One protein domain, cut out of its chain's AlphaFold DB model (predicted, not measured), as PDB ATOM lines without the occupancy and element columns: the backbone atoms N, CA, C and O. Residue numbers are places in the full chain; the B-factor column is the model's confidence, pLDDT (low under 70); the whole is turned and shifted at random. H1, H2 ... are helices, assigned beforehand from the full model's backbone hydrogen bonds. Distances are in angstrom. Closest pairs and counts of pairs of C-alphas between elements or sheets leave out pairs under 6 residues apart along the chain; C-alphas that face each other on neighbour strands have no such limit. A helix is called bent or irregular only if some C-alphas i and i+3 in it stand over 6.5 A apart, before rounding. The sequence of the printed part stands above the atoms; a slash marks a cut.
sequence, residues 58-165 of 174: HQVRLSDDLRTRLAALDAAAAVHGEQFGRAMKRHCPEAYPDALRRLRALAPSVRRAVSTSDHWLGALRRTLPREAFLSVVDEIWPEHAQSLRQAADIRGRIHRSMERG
ATOM      1  N   HIS A  58     188.153 181.495  80.974       93.94
ATOM      2  CA  HIS A  58     186.917 181.001  80.358       93.94
ATOM      3  C   HIS A  58     186.344 179.754  81.045       93.94
ATOM      4  O   HIS A  58     185.146 179.690  81.316       93.94
ATOM      5  N   GLN A  59     187.191 178.762  81.336       92.75
ATOM      6  CA  GLN A  59     186.738 177.503  81.926       92.75
ATOM      7  C   GLN A  59     186.324 177.677  83.391       92.75
ATOM      8  O   GLN A  59     185.394 177.005  83.838       92.75
ATOM      9  N   VAL A  60     187.000 178.565  84.128       94.00
ATOM     10  CA  VAL A  60     186.646 178.893  85.518       94.00
ATOM     11  C   VAL A  60     185.278 179.559  85.540       94.00
ATOM     12  O   VAL A  60     184.358 179.031  86.157       94.00
ATOM     13  N   ARG A  61     185.097 180.620  84.743       94.44
ATOM     14  CA  ARG A  61     183.813 181.319  84.608       94.44
ATOM     15  C   ARG A  61     182.668 180.393  84.220       94.44
ATOM     16  O   ARG A  61     181.600 180.459  84.817       94.44
ATOM     17  N   LEU A  62     182.886 179.528  83.229       93.81
ATOM     18  CA  LEU A  62     181.885 178.548  82.811       93.81
ATOM     19  C   LEU A  62     181.539 177.586  83.954       93.81
ATOM     20  O   LEU A  62     180.374 177.271  84.164       93.81
ATOM     21  N   SER A  63     182.542 177.119  84.698       93.44
ATOM     22  CA  SER A  63     182.319 176.208  85.823       93.44
ATOM     23  C   SER A  63     181.526 176.876  86.944       93.44
ATOM     24  O   SER A  63     180.640 176.244  87.515       93.44
ATOM     25  N   ASP A  64     181.806 178.140  87.247       94.31
ATOM     26  CA  ASP A  64     181.104 178.882  88.295       94.31
ATOM     27  C   ASP A  64     179.670 179.246  87.893       94.31
ATOM     28  O   ASP A  64     178.750 179.091  88.700       94.31
ATOM     29  N   ASP A  65     179.441 179.625  86.633       95.00
ATOM     30  CA  ASP A  65     178.095 179.809  86.077       95.00
ATOM     31  C   ASP A  65     177.285 178.504  86.147       95.00
ATOM     32  O   ASP A  65     176.161 178.496  86.648       95.00
ATOM     33  N   LEU A  66     177.876 177.369  85.755       92.00
ATOM     34  CA  LEU A  66     177.218 176.063  85.864       92.00
ATOM     35  C   LEU A  66     176.899 175.684  87.313       92.00
ATOM     36  O   LEU A  66     175.803 175.195  87.578       92.00
ATOM     37  N   ARG A  67     177.816 175.923  88.258       90.00
ATOM     38  CA  ARG A  67     177.559 175.690  89.690       90.00
ATOM     39  C   ARG A  67     176.413 176.552  90.201       90.00
ATOM     40  O   ARG A  67     175.564 176.050  90.928       90.00
ATOM     41  N   THR A  68     176.380 177.818  89.799       92.69
ATOM     42  CA  THR A  68     175.332 178.768  90.189       92.69
ATOM     43  C   THR A  68     173.976 178.326  89.656       92.69
ATOM     44  O   THR A  68     173.007 178.247  90.408       92.69
ATOM     45  N   ARG A  69     173.907 177.957  88.372       89.62
ATOM     46  CA  ARG A  69     172.684 177.434  87.751       89.62
ATOM     47  C   ARG A  69     172.226 176.137  88.403       89.62
ATOM     48  O   ARG A  69     171.041 175.994  88.674       89.62
ATOM     49  N   LEU A  70     173.149 175.217  88.680       87.00
ATOM     50  CA  LEU A  70     172.820 173.963  89.350       87.00
ATOM     51  C   LEU A  70     172.263 174.217  90.754       87.00
ATOM     52  O   LEU A  70     171.231 173.659  91.096       87.00
ATOM     53  N   ALA A  71     172.876 175.119  91.524       85.81
ATOM     54  CA  ALA A  71     172.376 175.495  92.844       85.81
ATOM     55  C   ALA A  71     170.974 176.128  92.781       85.81
ATOM     56  O   ALA A  71     170.128 175.836  93.624       85.81
ATOM     57  N   ALA A  72     170.705 176.960  91.770       87.44
ATOM     58  CA  ALA A  72     169.378 177.533  91.554       87.44
ATOM     59  C   ALA A  72     168.334 176.459  91.196       87.44
ATOM     60  O   ALA A  72     167.222 176.484  91.722       87.44
ATOM     61  N   LEU A  73     168.697 175.493  90.345       84.19
ATOM     62  CA  LEU A  73     167.837 174.355  90.007       84.19
ATOM     63  C   LEU A  73     167.570 173.462  91.221       84.19
ATOM     64  O   LEU A  73     166.427 173.064  91.438       84.19
ATOM     65  N   ASP A  74     168.589 173.193  92.035       82.19
ATOM     66  CA  ASP A  74     168.454 172.422  93.273       82.19
ATOM     67  C   ASP A  74     167.503 173.119  94.255       82.19
ATOM     68  O   ASP A  74     166.617 172.479  94.826       82.19
ATOM     69  N   ALA A  75     167.634 174.440  94.411       84.06
ATOM     70  CA  ALA A  75     166.744 175.232  95.253       84.06
ATOM     71  C   ALA A  75     165.291 175.189  94.751       84.06
ATOM     72  O   ALA A  75     164.377 174.938  95.537       84.06
ATOM     73  N   ALA A  76     165.067 175.365  93.446       84.00
ATOM     74  CA  ALA A  76     163.732 175.271  92.854       84.00
ATOM     75  C   ALA A  76     163.123 173.864  93.023       84.00
ATOM     76  O   ALA A  76     161.964 173.722  93.415       84.00
ATOM     77  N   ALA A  77     163.916 172.812  92.802       82.44
ATOM     78  CA  ALA A  77     163.478 171.430  92.979       82.44
ATOM     79  C   ALA A  77     163.103 171.118  94.438       82.44
ATOM     80  O   ALA A  77     162.153 170.367  94.677       82.44
ATOM     81  N   ALA A  78     163.806 171.702  95.412       83.06
ATOM     82  CA  ALA A  78     163.464 171.568  96.825       83.06
ATOM     83  C   ALA A  78     162.099 172.201  97.143       83.06
ATOM     84  O   ALA A  78     161.267 171.553  97.781       83.06
ATOM     85  N   VAL A  79     161.834 173.411  96.632       87.50
ATOM     86  CA  VAL A  79     160.542 174.102  96.801       87.50
ATOM     87  C   VAL A  79     159.394 173.266  96.233       87.50
ATOM     88  O   VAL A  79     158.429 172.983  96.949       87.50
ATOM     89  N   HIS A  80     159.519 172.789  94.991       87.62
ATOM     90  CA  HIS A  80     158.507 171.914  94.392       87.62
ATOM     91  C   HIS A  80     158.346 170.608  95.183       87.62
ATOM     92  O   HIS A  80     157.230 170.134  95.388       87.62
ATOM     93  N   GLY A  81     159.442 170.020  95.668       86.44
ATOM     94  CA  GLY A  81     159.406 168.813  96.494       86.44
ATOM     95  C   GLY A  81     158.618 168.991  97.788       86.44
ATOM     96  O   GLY A  81     157.817 168.123  98.140       86.44
ATOM     97  N   GLU A  82     158.781 170.120  98.475       88.94
ATOM     98  CA  GLU A  82     157.972 170.442  99.652       88.94
ATOM     99  C   GLU A  82     156.492 170.615  99.305       88.94
ATOM    100  O   GLU A  82     155.629 170.080 100.006       88.94
ATOM    101  N   GLN A  83     156.190 171.329  98.219       92.06
ATOM    102  CA  GLN A  83     154.819 171.543  97.755       92.06
ATOM    103  C   GLN A  83     154.140 170.215  97.394       92.06
ATOM    104  O   GLN A  83     153.033 169.949  97.863       92.06
ATOM    105  N   PHE A  84     154.823 169.324  96.670       91.50
ATOM    106  CA  PHE A  84     154.308 167.987  96.375       91.50
ATOM    107  C   PHE A  84     154.160 167.125  97.630       91.50
ATOM    108  O   PHE A  84     153.183 166.385  97.746       91.50
ATOM    109  N   GLY A  85     155.065 167.242  98.604       89.81
ATOM    110  CA  GLY A  85     154.914 166.589  99.905       89.81
ATOM    111  C   GLY A  85     153.648 167.046 100.642       89.81
ATOM    112  O   GLY A  85     152.895 166.218 101.162       89.81
ATOM    113  N   ARG A  86     153.356 168.355 100.637       92.56
ATOM    114  CA  ARG A  86     152.113 168.914 101.204       92.56
ATOM    115  C   ARG A  86     150.880 168.438 100.440       92.56
ATOM    116  O   ARG A  86     149.901 168.043 101.073       92.56
ATOM    117  N   ALA A  87     150.938 168.411  99.110       92.75
ATOM    118  CA  ALA A  87     149.855 167.894  98.281       92.75
ATOM    119  C   ALA A  87     149.592 166.409  98.556       92.75
ATOM    120  O   ALA A  87     148.444 166.015  98.745       92.75
ATOM    121  N   MET A  88     150.638 165.591  98.683       91.75
ATOM    122  CA  MET A  88     150.505 164.181  99.047       91.75
ATOM    123  C   MET A  88     149.822 164.024 100.408       91.75
ATOM    124  O   MET A  88     148.891 163.236 100.537       91.75
ATOM    125  N   LYS A  89     150.218 164.820 101.411       93.06
ATOM    126  CA  LYS A  89     149.578 164.812 102.734       93.06
ATOM    127  C   LYS A  89     148.100 165.222 102.677       93.06
ATOM    128  O   LYS A  89     147.296 164.675 103.422       93.06
ATOM    129  N   ARG A  90     147.747 166.179 101.811       93.88
ATOM    130  CA  ARG A  90     146.377 166.695 101.654       93.88
ATOM    131  C   ARG A  90     145.466 165.733 100.894       93.88
ATOM    132  O   ARG A  90     144.350 165.486 101.332       93.88
ATOM    133  N   HIS A  91     145.921 165.230  99.752       91.31
ATOM    134  CA  HIS A  91     145.091 164.457  98.826       91.31
ATOM    135  C   HIS A  91     145.164 162.949  99.065       91.31
ATOM    136  O   HIS A  91     144.259 162.226  98.666       91.31
ATOM    137  N   CYS A  92     146.245 162.464  99.677       90.69
ATOM    138  CA  CYS A  92     146.506 161.043  99.897       90.69
ATOM    139  C   CYS A  92     147.033 160.786 101.324       90.69
ATOM    140  O   CYS A  92     148.124 160.220 101.469       90.69
ATOM    141  N   PRO A  93     146.307 161.197 102.385       93.25
ATOM    142  CA  PRO A  93     146.812 161.126 103.758       93.25
ATOM    143  C   PRO A  93     147.200 159.701 104.176       93.25
ATOM    144  O   PRO A  93     148.231 159.528 104.820       93.25
ATOM    145  N   GLU A  94     146.457 158.687 103.730       92.56
ATOM    146  CA  GLU A  94     146.725 157.275 104.052       92.56
ATOM    147  C   GLU A  94     148.013 156.738 103.406       92.56
ATOM    148  O   GLU A  94     148.732 155.933 103.991       92.56
ATOM    149  N   ALA A  95     148.354 157.210 102.202       89.25
ATOM    150  CA  ALA A  95     149.548 156.772 101.474       89.25
ATOM    151  C   ALA A  95     150.798 157.614 101.801       89.25
ATOM    152  O   ALA A  95     151.924 157.242 101.451       89.25
ATOM    153  N   TYR A  96     150.619 158.759 102.467       89.56
ATOM    154  CA  TYR A  96     151.696 159.690 102.794       89.56
ATOM    155  C   TYR A  96     152.785 159.090 103.712       89.56
ATOM    156  O   TYR A  96     153.964 159.241 103.371       89.56
ATOM    157  N   PRO A  97     152.469 158.386 104.824       91.31
ATOM    158  CA  PRO A  97     153.489 157.799 105.700       91.31
ATOM    159  C   PRO A  97     154.410 156.820 104.968       91.31
ATOM    160  O   PRO A  97     155.631 156.845 105.144       91.31
ATOM    161  N   ASP A  98     153.836 155.999 104.089       89.38
ATOM    162  CA  ASP A  98     154.574 155.017 103.303       89.38
ATOM    163  C   ASP A  98     155.449 155.658 102.228       89.38
ATOM    164  O   ASP A  98     156.608 155.261 102.057       89.38
ATOM    165  N   ALA A  99     154.941 156.682 101.539       85.88
ATOM    166  CA  ALA A  99     155.736 157.470 100.602       85.88
ATOM    167  C   ALA A  99     156.930 158.134 101.312       85.88
ATOM    168  O   ALA A  99     158.068 158.008 100.856       85.88
ATOM    169  N   LEU A 100     156.698 158.749 102.475       85.44
ATOM    170  CA  LEU A 100     157.738 159.387 103.282       85.44
ATOM    171  C   LEU A 100     158.801 158.391 103.766       85.44
ATOM    172  O   LEU A 100     159.997 158.685 103.729       85.44
ATOM    173  N   ARG A 101     158.388 157.195 104.193       85.62
ATOM    174  CA  ARG A 101     159.302 156.120 104.604       85.62
ATOM    175  C   ARG A 101     160.201 155.670 103.451       85.62
ATOM    176  O   ARG A 101     161.410 155.554 103.644       85.62
ATOM    177  N   ARG A 102     159.641 155.475 102.251       82.50
ATOM    178  CA  ARG A 102     160.415 155.117 101.046       82.50
ATOM    179  C   ARG A 102     161.420 156.205 100.676       82.50
ATOM    180  O   ARG A 102     162.569 155.890 100.392       82.50
ATOM    181  N   LEU A 103     161.019 157.472 100.744       78.12
ATOM    182  CA  LEU A 103     161.908 158.610 100.485       78.12
ATOM    183  C   LEU A 103     163.081 158.665 101.466       78.12
ATOM    184  O   LEU A 103     164.231 158.805 101.058       78.12
ATOM    185  N   ARG A 104     162.801 158.505 102.764       78.81
ATOM    186  CA  ARG A 104     163.836 158.487 103.806       78.81
ATOM    187  C   ARG A 104     164.812 157.328 103.643       78.81
ATOM    188  O   ARG A 104     165.978 157.507 103.955       78.81
ATOM    189  N   ALA A 105     164.370 156.177 103.138       77.19
ATOM    190  CA  ALA A 105     165.247 155.036 102.875       77.19
ATOM    191  C   ALA A 105     166.223 155.274 101.704       77.19
ATOM    192  O   ALA A 105     167.291 154.671 101.677       77.19
ATOM    193  N   LEU A 106     165.894 156.170 100.768       70.44
ATOM    194  CA  LEU A 106     166.781 156.548  99.661       70.44
ATOM    195  C   LEU A 106     167.856 157.562 100.107       70.44
ATOM    196  O   LEU A 106     168.997 157.514  99.644       70.44
ATOM    197  N   ALA A 107     167.522 158.430 101.067       61.41
ATOM    198  CA  ALA A 107     168.378 159.511 101.562       61.41
ATOM    199  C   ALA A 107     169.755 159.108 102.161       61.41
ATOM    200  O   ALA A 107     170.706 159.860 101.938       61.41
ATOM    201  N   PRO A 108     169.956 157.969 102.866       56.31
ATOM    202  CA  PRO A 108     171.266 157.623 103.428       56.31
ATOM    203  C   PRO A 108     172.363 157.431 102.373       56.31
ATOM    204  O   PRO A 108     173.536 157.648 102.667       56.31
ATOM    205  N   SER A 109     171.990 157.069 101.141       53.66
ATOM    206  CA  SER A 109     172.914 156.913 100.006       53.66
ATOM    207  C   SER A 109     173.036 158.168  99.128       53.66
ATOM    208  O   SER A 109     173.931 158.266  98.293       53.66
ATOM    209  N   VAL A 110     172.171 159.161  99.350       51.88
ATOM    210  CA  VAL A 110     172.014 160.353  98.511       51.88
ATOM    211  C   VAL A 110     172.166 161.590  99.401       51.88
ATOM    212  O   VAL A 110     171.215 162.310  99.686       51.88
ATOM    213  N   ARG A 111     173.394 161.863  99.866       50.19
ATOM    214  CA  ARG A 111     173.718 163.062 100.677       50.19
ATOM    215  C   ARG A 111     173.495 164.397  99.941       50.19
ATOM    216  O   ARG A 111     173.611 165.455 100.551       50.19
ATOM    217  N   ARG A 112     173.169 164.358  98.649       48.44
ATOM    218  CA  ARG A 112     172.694 165.484  97.837       48.44
ATOM    219  C   ARG A 112     171.513 165.000  97.010       48.44
ATOM    220  O   ARG A 112     171.696 164.521  95.895       48.44
ATOM    221  N   ALA A 113     170.320 165.052  97.586       45.91
ATOM    222  CA  ALA A 113     169.094 164.837  96.837       45.91
ATOM    223  C   ALA A 113     168.885 166.040  95.912       45.91
ATOM    224  O   ALA A 113     168.187 166.988  96.257       45.91
ATOM    225  N   VAL A 114     169.511 165.998  94.739       44.44
ATOM    226  CA  VAL A 114     168.919 166.623  93.559       44.44
ATOM    227  C   VAL A 114     167.532 165.968  93.421       44.44
ATOM    228  O   VAL A 114     167.442 164.746  93.340       44.44
ATOM    229  N   SER A 115     166.475 166.775  93.543       52.62
ATOM    230  CA  SER A 115     165.047 166.453  93.344       52.62
ATOM    231  C   SER A 115     164.352 165.446  94.292       52.62
ATOM    232  O   SER A 115     163.964 164.323  93.950       52.62
ATOM    233  N   THR A 116     163.982 165.919  95.489       60.84
ATOM    234  CA  THR A 116     162.838 165.341  96.228       60.84
ATOM    235  C   THR A 116     161.514 165.507  95.466       60.84
ATOM    236  O   THR A 116     160.604 164.697  95.651       60.84
ATOM    237  N   SER A 117     161.417 166.499  94.569       68.31
ATOM    238  CA  SER A 117     160.264 166.733  93.691       68.31
ATOM    239  C   SER A 117     159.895 165.519  92.848       68.31
ATOM    240  O   SER A 117     158.742 165.111  92.894       68.31
ATOM    241  N   ASP A 118     160.843 164.883  92.155       79.19
ATOM    242  CA  ASP A 118     160.539 163.774  91.234       79.19
ATOM    243  C   ASP A 118     160.002 162.543  91.961       79.19
ATOM    244  O   ASP A 118     159.116 161.835  91.475       79.19
ATOM    245  N   HIS A 119     160.515 162.288  93.161       81.94
ATOM    246  CA  HIS A 119     160.074 161.151  93.948       81.94
ATOM    247  C   HIS A 119     158.683 161.384  94.550       81.94
ATOM    248  O   HIS A 119     157.852 160.470  94.525       81.94
ATOM    249  N   TRP A 120     158.404 162.595  95.047       87.56
ATOM    250  CA  TRP A 120     157.058 162.973  95.482       87.56
ATOM    251  C   TRP A 120     156.073 162.988  94.315       87.56
ATOM    252  O   TRP A 120     154.987 162.423  94.428       87.56
ATOM    253  N   LEU A 121     156.478 163.529  93.168       88.38
ATOM    254  CA  LEU A 121     155.719 163.506  91.924       88.38
ATOM    255  C   LEU A 121     155.396 162.064  91.505       88.38
ATOM    256  O   LEU A 121     154.255 161.739  91.187       88.38
ATOM    257  N   GLY A 122     156.377 161.162  91.571       88.44
ATOM    258  CA  GLY A 122     156.190 159.739  91.295       88.44
ATOM    259  C   GLY A 122     155.305 159.019  92.319       88.44
ATOM    260  O   GLY A 122     154.624 158.052  91.969       88.44
ATOM    261  N   ALA A 123     155.295 159.453  93.581       88.38
ATOM    262  CA  ALA A 123     154.369 158.949  94.595       88.38
ATOM    263  C   ALA A 123     152.932 159.413  94.314       88.38
ATOM    264  O   ALA A 123     152.029 158.578  94.252       88.38
ATOM    265  N   LEU A 124     152.740 160.705  94.034       90.75
ATOM    266  CA  LEU A 124     151.455 161.279  93.639       90.75
ATOM    267  C   LEU A 124     150.897 160.592  92.391       90.75
ATOM    268  O   LEU A 124     149.765 160.122  92.413       90.75
ATOM    269  N   ARG A 125     151.714 160.424  91.342       91.81
ATOM    270  CA  ARG A 125     151.311 159.760  90.088       91.81
ATOM    271  C   ARG A 125     150.810 158.330  90.291       91.81
ATOM    272  O   ARG A 125     149.984 157.859  89.522       91.81
ATOM    273  N   ARG A 126     151.352 157.613  91.278       90.31
ATOM    274  CA  ARG A 126     150.950 156.230  91.584       90.31
ATOM    275  C   ARG A 126     149.689 156.142  92.433       90.31
ATOM    276  O   ARG A 126     149.078 155.082  92.466       90.31
ATOM    277  N   THR A 127     149.347 157.214  93.135       91.44
ATOM    278  CA  THR A 127     148.282 157.199  94.144       91.44
ATOM    279  C   THR A 127     147.025 157.892  93.639       91.44
ATOM    280  O   THR A 127     145.918 157.442  93.917       91.44
ATOM    281  N   LEU A 128     147.187 158.974  92.878       91.12
ATOM    282  CA  LEU A 128     146.080 159.757  92.354       91.12
ATOM    283  C   LEU A 128     145.634 159.266  90.972       91.12
ATOM    284  O   LEU A 128     146.475 158.919  90.137       91.12
ATOM    285  N   PRO A 129     144.323 159.335  90.674       92.31
ATOM    286  CA  PRO A 129     143.834 159.294  89.304       92.31
ATOM    287  C   PRO A 129     144.512 160.371  88.453       92.31
ATOM    288  O   PRO A 129     144.846 161.450  88.948       92.31
ATOM    289  N   ARG A 130     144.670 160.100  87.154       88.88
ATOM    290  CA  ARG A 130     145.421 160.963  86.230       88.88
ATOM    291  C   ARG A 130     144.992 162.430  86.277       88.88
ATOM    292  O   ARG A 130     145.856 163.294  86.327       88.88
ATOM    293  N   GLU A 131     143.692 162.709  86.289       89.81
ATOM    294  CA  GLU A 131     143.183 164.087  86.278       89.81
ATOM    295  C   GLU A 131     143.463 164.821  87.596       89.81
ATOM    296  O   GLU A 131     143.905 165.966  87.587       89.81
ATOM    297  N   ALA A 132     143.325 164.136  88.738       90.44
ATOM    298  CA  ALA A 132     143.689 164.695  90.040       90.44
ATOM    299  C   ALA A 132     145.204 164.927  90.152       90.44
ATOM    300  O   ALA A 132     145.640 165.958  90.659       90.44
ATOM    301  N   PHE A 133     146.013 164.000  89.632       93.50
ATOM    302  CA  PHE A 133     147.458 164.177  89.529       93.50
ATOM    303  C   PHE A 133     147.809 165.403  88.681       93.50
ATOM    304  O   PHE A 133     148.571 166.249  89.134       93.50
ATOM    305  N   LEU A 134     147.237 165.529  87.480       91.12
ATOM    306  CA  LEU A 134     147.506 166.665  86.603       91.12
ATOM    307  C   LEU A 134     147.085 167.987  87.242       91.12
ATOM    308  O   LEU A 134     147.850 168.931  87.139       91.12
ATOM    309  N   SER A 135     145.953 168.042  87.949       92.56
ATOM    310  CA  SER A 135     145.535 169.241  88.687       92.56
ATOM    311  C   SER A 135     146.551 169.650  89.758       92.56
ATOM    312  O   SER A 135     146.872 170.829  89.867       92.56
ATOM    313  N   VAL A 136     147.083 168.692  90.525       93.56
ATOM    314  CA  VAL A 136     148.115 168.962  91.542       93.56
ATOM    315  C   VAL A 136     149.415 169.448  90.896       93.56
ATOM    316  O   VAL A 136     150.067 170.350  91.415       93.56
ATOM    317  N   VAL A 137     149.810 168.864  89.760       93.38
ATOM    318  CA  VAL A 137     151.007 169.307  89.033       93.38
ATOM    319  C   VAL A 137     150.795 170.676  88.396       93.38
ATOM    320  O   VAL A 137     151.727 171.462  88.386       93.38
ATOM    321  N   ASP A 138     149.601 170.988  87.898       94.31
ATOM    322  CA  ASP A 138     149.287 172.289  87.296       94.31
ATOM    323  C   ASP A 138     149.359 173.424  88.328       94.31
ATOM    324  O   ASP A 138     149.902 174.483  88.038       94.31
ATOM    325  N   GLU A 139     148.893 173.166  89.556       92.88
ATOM    326  CA  GLU A 139     148.977 174.108  90.680       92.88
ATOM    327  C   GLU A 139     150.428 174.372  91.114       92.88
ATOM    328  O   GLU A 139     150.792 175.505  91.428       92.88
ATOM    329  N   ILE A 140     151.257 173.326  91.159       91.88
ATOM    330  CA  ILE A 140     152.597 173.379  91.764       91.88
ATOM    331  C   ILE A 140     153.688 173.692  90.737       91.88
ATOM    332  O   ILE A 140     154.642 174.399  91.043       91.88
ATOM    333  N   TRP A 141     153.579 173.128  89.534       91.38
ATOM    334  CA  TRP A 141     154.590 173.195  88.485       91.38
ATOM    335  C   TRP A 141     153.943 173.221  87.083       91.38
ATOM    336  O   TRP A 141     153.990 172.229  86.338       91.38
ATOM    337  N   PRO A 142     153.343 174.357  86.691       90.56
ATOM    338  CA  PRO A 142     152.540 174.469  85.473       90.56
ATOM    339  C   PRO A 142     153.336 174.184  84.192       90.56
ATOM    340  O   PRO A 142     152.819 173.544  83.270       90.56
ATOM    341  N   GLU A 143     154.614 174.572  84.119       89.94
ATOM    342  CA  GLU A 143     155.458 174.275  82.954       89.94
ATOM    343  C   GLU A 143     155.690 172.766  82.796       89.94
ATOM    344  O   GLU A 143     155.725 172.234  81.678       89.94
ATOM    345  N   HIS A 144     155.804 172.047  83.914       88.88
ATOM    346  CA  HIS A 144     155.927 170.596  83.901       88.88
ATOM    347  C   HIS A 144     154.607 169.930  83.511       88.88
ATOM    348  O   HIS A 144     154.608 169.029  82.670       88.88
ATOM    349  N   ALA A 145     153.471 170.405  84.035       88.56
ATOM    350  CA  ALA A 145     152.149 169.939  83.614       88.56
ATOM    351  C   ALA A 145     151.954 170.100  82.097       88.56
ATOM    352  O   ALA A 145     151.502 169.172  81.418       88.56
ATOM    353  N   GLN A 146     152.372 171.241  81.541       91.00
ATOM    354  CA  GLN A 146     152.314 171.487  80.105       91.00
ATOM    355  C   GLN A 146     153.205 170.528  79.311       91.00
ATOM    356  O   GLN A 146     152.761 169.962  78.309       91.00
ATOM    357  N   SER A 147     154.425 170.283  79.786       89.88
ATOM    358  CA  SER A 147     155.344 169.318  79.173       89.88
ATOM    359  C   SER A 147     154.763 167.896  79.177       89.88
ATOM    360  O   SER A 147     154.844 167.183  78.175       89.88
ATOM    361  N   LEU A 148     154.101 167.488  80.268       87.62
ATOM    362  CA  LEU A 148     153.412 166.196  80.363       87.62
ATOM    363  C   LEU A 148     152.245 166.087  79.373       87.62
ATOM    364  O   LEU A 148     152.067 165.036  78.749       87.62
ATOM    365  N   ARG A 149     151.467 167.164  79.196       87.44
ATOM    366  CA  ARG A 149     150.382 167.229  78.204       87.44
ATOM    367  C   ARG A 149     150.919 167.116  76.777       87.44
ATOM    368  O   ARG A 149     150.416 166.300  76.009       87.44
ATOM    369  N   GLN A 150     151.977 167.858  76.445       91.38
ATOM    370  CA  GLN A 150     152.629 167.789  75.132       91.38
ATOM    371  C   GLN A 150     153.182 166.390  74.839       91.38
ATOM    372  O   GLN A 150     152.944 165.841  73.766       91.38
ATOM    373  N   ALA A 151     153.865 165.770  75.805       89.56
ATOM    374  CA  ALA A 151     154.382 164.413  75.654       89.56
ATOM    375  C   ALA A 151     153.260 163.383  75.430       89.56
ATOM    376  O   ALA A 151     153.422 162.448  74.642       89.56
ATOM    377  N   ALA A 152     152.116 163.551  76.103       88.19
ATOM    378  CA  ALA A 152     150.947 162.702  75.905       88.19
ATOM    379  C   ALA A 152     150.324 162.883  74.510       88.19
ATOM    380  O   ALA A 152     150.000 161.882  73.871       88.19
ATOM    381  N   ASP A 153     150.209 164.120  74.015       92.12
ATOM    382  CA  ASP A 153     149.719 164.387  72.656       92.12
ATOM    383  C   ASP A 153     150.637 163.766  71.597       92.12
ATOM    384  O   ASP A 153     150.178 163.006  70.743       92.12
ATOM    385  N   ILE A 154     151.947 164.001  71.707       92.12
ATOM    386  CA  ILE A 154     152.950 163.423  70.805       92.12
ATOM    387  C   ILE A 154     152.835 161.896  70.789       92.12
ATOM    388  O   ILE A 154     152.769 161.290  69.720       92.12
ATOM    389  N   ARG A 155     152.737 161.263  71.963       90.62
ATOM    390  CA  ARG A 155     152.569 159.809  72.066       90.62
ATOM    391  C   ARG A 155     151.270 159.333  71.415       90.62
ATOM    392  O   ARG A 155     151.288 158.339  70.697       90.62
ATOM    393  N   GLY A 156     150.164 160.044  71.626       91.69
ATOM    394  CA  GLY A 156     148.882 159.729  70.995       91.69
ATOM    395  C   GLY A 156     148.932 159.863  69.472       91.69
ATOM    396  O   GLY A 156     148.384 159.026  68.760       91.69
ATOM    397  N   ARG A 157     149.627 160.883  68.956       92.38
ATOM    398  CA  ARG A 157     149.865 161.064  67.517       92.38
ATOM    399  C   ARG A 157     150.676 159.911  66.941       92.38
ATOM    400  O   ARG A 157     150.252 159.346  65.940       92.38
ATOM    401  N   ILE A 158     151.778 159.536  67.594       90.00
ATOM    402  CA  ILE A 158     152.594 158.384  67.189       90.00
ATOM    403  C   ILE A 158     151.735 157.120  67.150       90.00
ATOM    404  O   ILE A 158     151.742 156.419  66.144       90.00
ATOM    405  N   HIS A 159     150.946 156.865  68.195       90.44
ATOM    406  CA  HIS A 159     150.120 155.663  68.259       90.44
ATOM    407  C   HIS A 159     149.093 155.600  67.121       90.44
ATOM    408  O   HIS A 159     149.024 154.585  66.434       90.44
ATOM    409  N   ARG A 160     148.381 156.702  66.847       92.50
ATOM    410  CA  ARG A 160     147.439 156.788  65.716       92.50
ATOM    411  C   ARG A 160     148.129 156.598  64.368       92.50
ATOM    412  O   ARG A 160     147.569 155.977  63.471       92.50
ATOM    413  N   SER A 161     149.330 157.142  64.200       88.69
ATOM    414  CA  SER A 161     150.109 156.948  62.975       88.69
ATOM    415  C   SER A 161     150.570 155.496  62.812       88.69
ATOM    416  O   SER A 161     150.559 154.986  61.695       88.69
ATOM    417  N   MET A 162     150.921 154.814  63.907       88.12
ATOM    418  CA  MET A 162     151.244 153.384  63.897       88.12
ATOM    419  C   MET A 162     150.024 152.529  63.533       88.12
ATOM    420  O   MET A 162     150.134 151.658  62.678       88.12
ATOM    421  N   GLU A 163     148.854 152.805  64.115       90.25
ATOM    422  CA  GLU A 163     147.598 152.098  63.797       90.25
ATOM    423  C   GLU A 163     147.204 152.238  62.321       90.25
ATOM    424  O   GLU A 163     146.660 151.314  61.726       90.25
ATOM    425  N   ARG A 164     147.514 153.385  61.706       91.00
ATOM    426  CA  ARG A 164     147.282 153.643  60.276       91.00
ATOM    427  C   ARG A 164     148.378 153.088  59.361       91.00
ATOM    428  O   ARG A 164     148.330 153.342  58.161       91.00
ATOM    429  N   GLY A 165     149.396 152.417  59.904       86.88
ATOM    430  CA  GLY A 165     150.548 151.929  59.140       86.88
ATOM    431  C   GLY A 165     151.432 153.035  58.547       86.88
ATOM    432  O   GLY A 165     152.243 152.763  57.671       86.88
TER     433      GLY A 165
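AT A GLANCE: This is residues 58 to 165 of the 174 residues of an uncharacterized protein of Deinococcus xianganensis (UniProt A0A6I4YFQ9). A small body of helices has two arms: the long helix H1 runs through the body and sticks out of it with residues 58 to 69, and the last helix, H5, sticks out elsewhere with residues 150 to 163, followed by the tail to 165. In the body, the short helix H3 lies in the middle, packed on the later part of H1, with H2 and H4 near it. The printed part has 108 residues with five named helices, in the order H1 H2 H3 H4 H5, and no named strand; the class is all helix. The whole is loose, with a radius of gyration of the C-alphas of 17.4 A, and spans 53 by 44 by 26 A.

IN THESE COORDINATES: H1, residues 58 to 91, is the longest helix, 48.6 A from C-alpha 58 at (186.917, 181.001, 80.358) to C-alpha 91 at (145.091, 164.457, 98.826). H2 is residues 96 to 109, 21.6 A long, and is irregular, but only just: C-alphas 105 and 108 are 6.6 A apart. H3 is residues 116 to 127, 16.8 A, and H4 is residues 130 to 140, 15.4 A. H5, residues 142 to 163, is 31.5 A long and ends with C-alpha 163 at (147.598, 152.098, 63.797).

HOW THE PARTS SIT: H1, H2 and H3 form an up and down bundle, each helix running against the one before it. H1 touches H3 with residues 77 to 88 alone; the closest C-alphas, of Gly 81 and Ser 117, are 3.6 A apart. These two run the same way at a shallow tilt of 33 degrees, only just short of steep. H2 and H3, a helical hairpin, only just touch, with 3 pairs of C-alphas within 8 A; the closest, of Ala 99 and Ala 123, are 6.3 A apart. H1 and H2 are close but not clearly touching, nearest at the C-alphas of Lys 89 and Tyr 96, 5.5 A. H1 touches H4 with residues 80 to 87 alone, at a steep tilt of 54 degrees, opposite ways; the closest C-alphas, of His 80 and Ile 140, are 6.6 A apart. H4 and H5 form a second helical hairpin, in which H5 touches with residues 144 to 146 alone; the closest C-alphas, of Asp 138 and Ala 145, are 5.2 A apart. H5 is apart from H1, H2 and H3. In H1, H3, H4 and H5 every O i to N i+4 pair is within hydrogen-bond range; in H2, 8 of 10 are.

THE WHOLE: The two C-alphas farthest apart, of Val 60 and Arg 164, are 53.1 A from each other. Without the stretches that stand free, residues 58 to 69 and 150 to 165, the body spans 34 by 30 by 16 A. The printed part has no cut, and no link is long. The mean pLDDT of the printed part is 85.7; residues 107 to 117 are under 70.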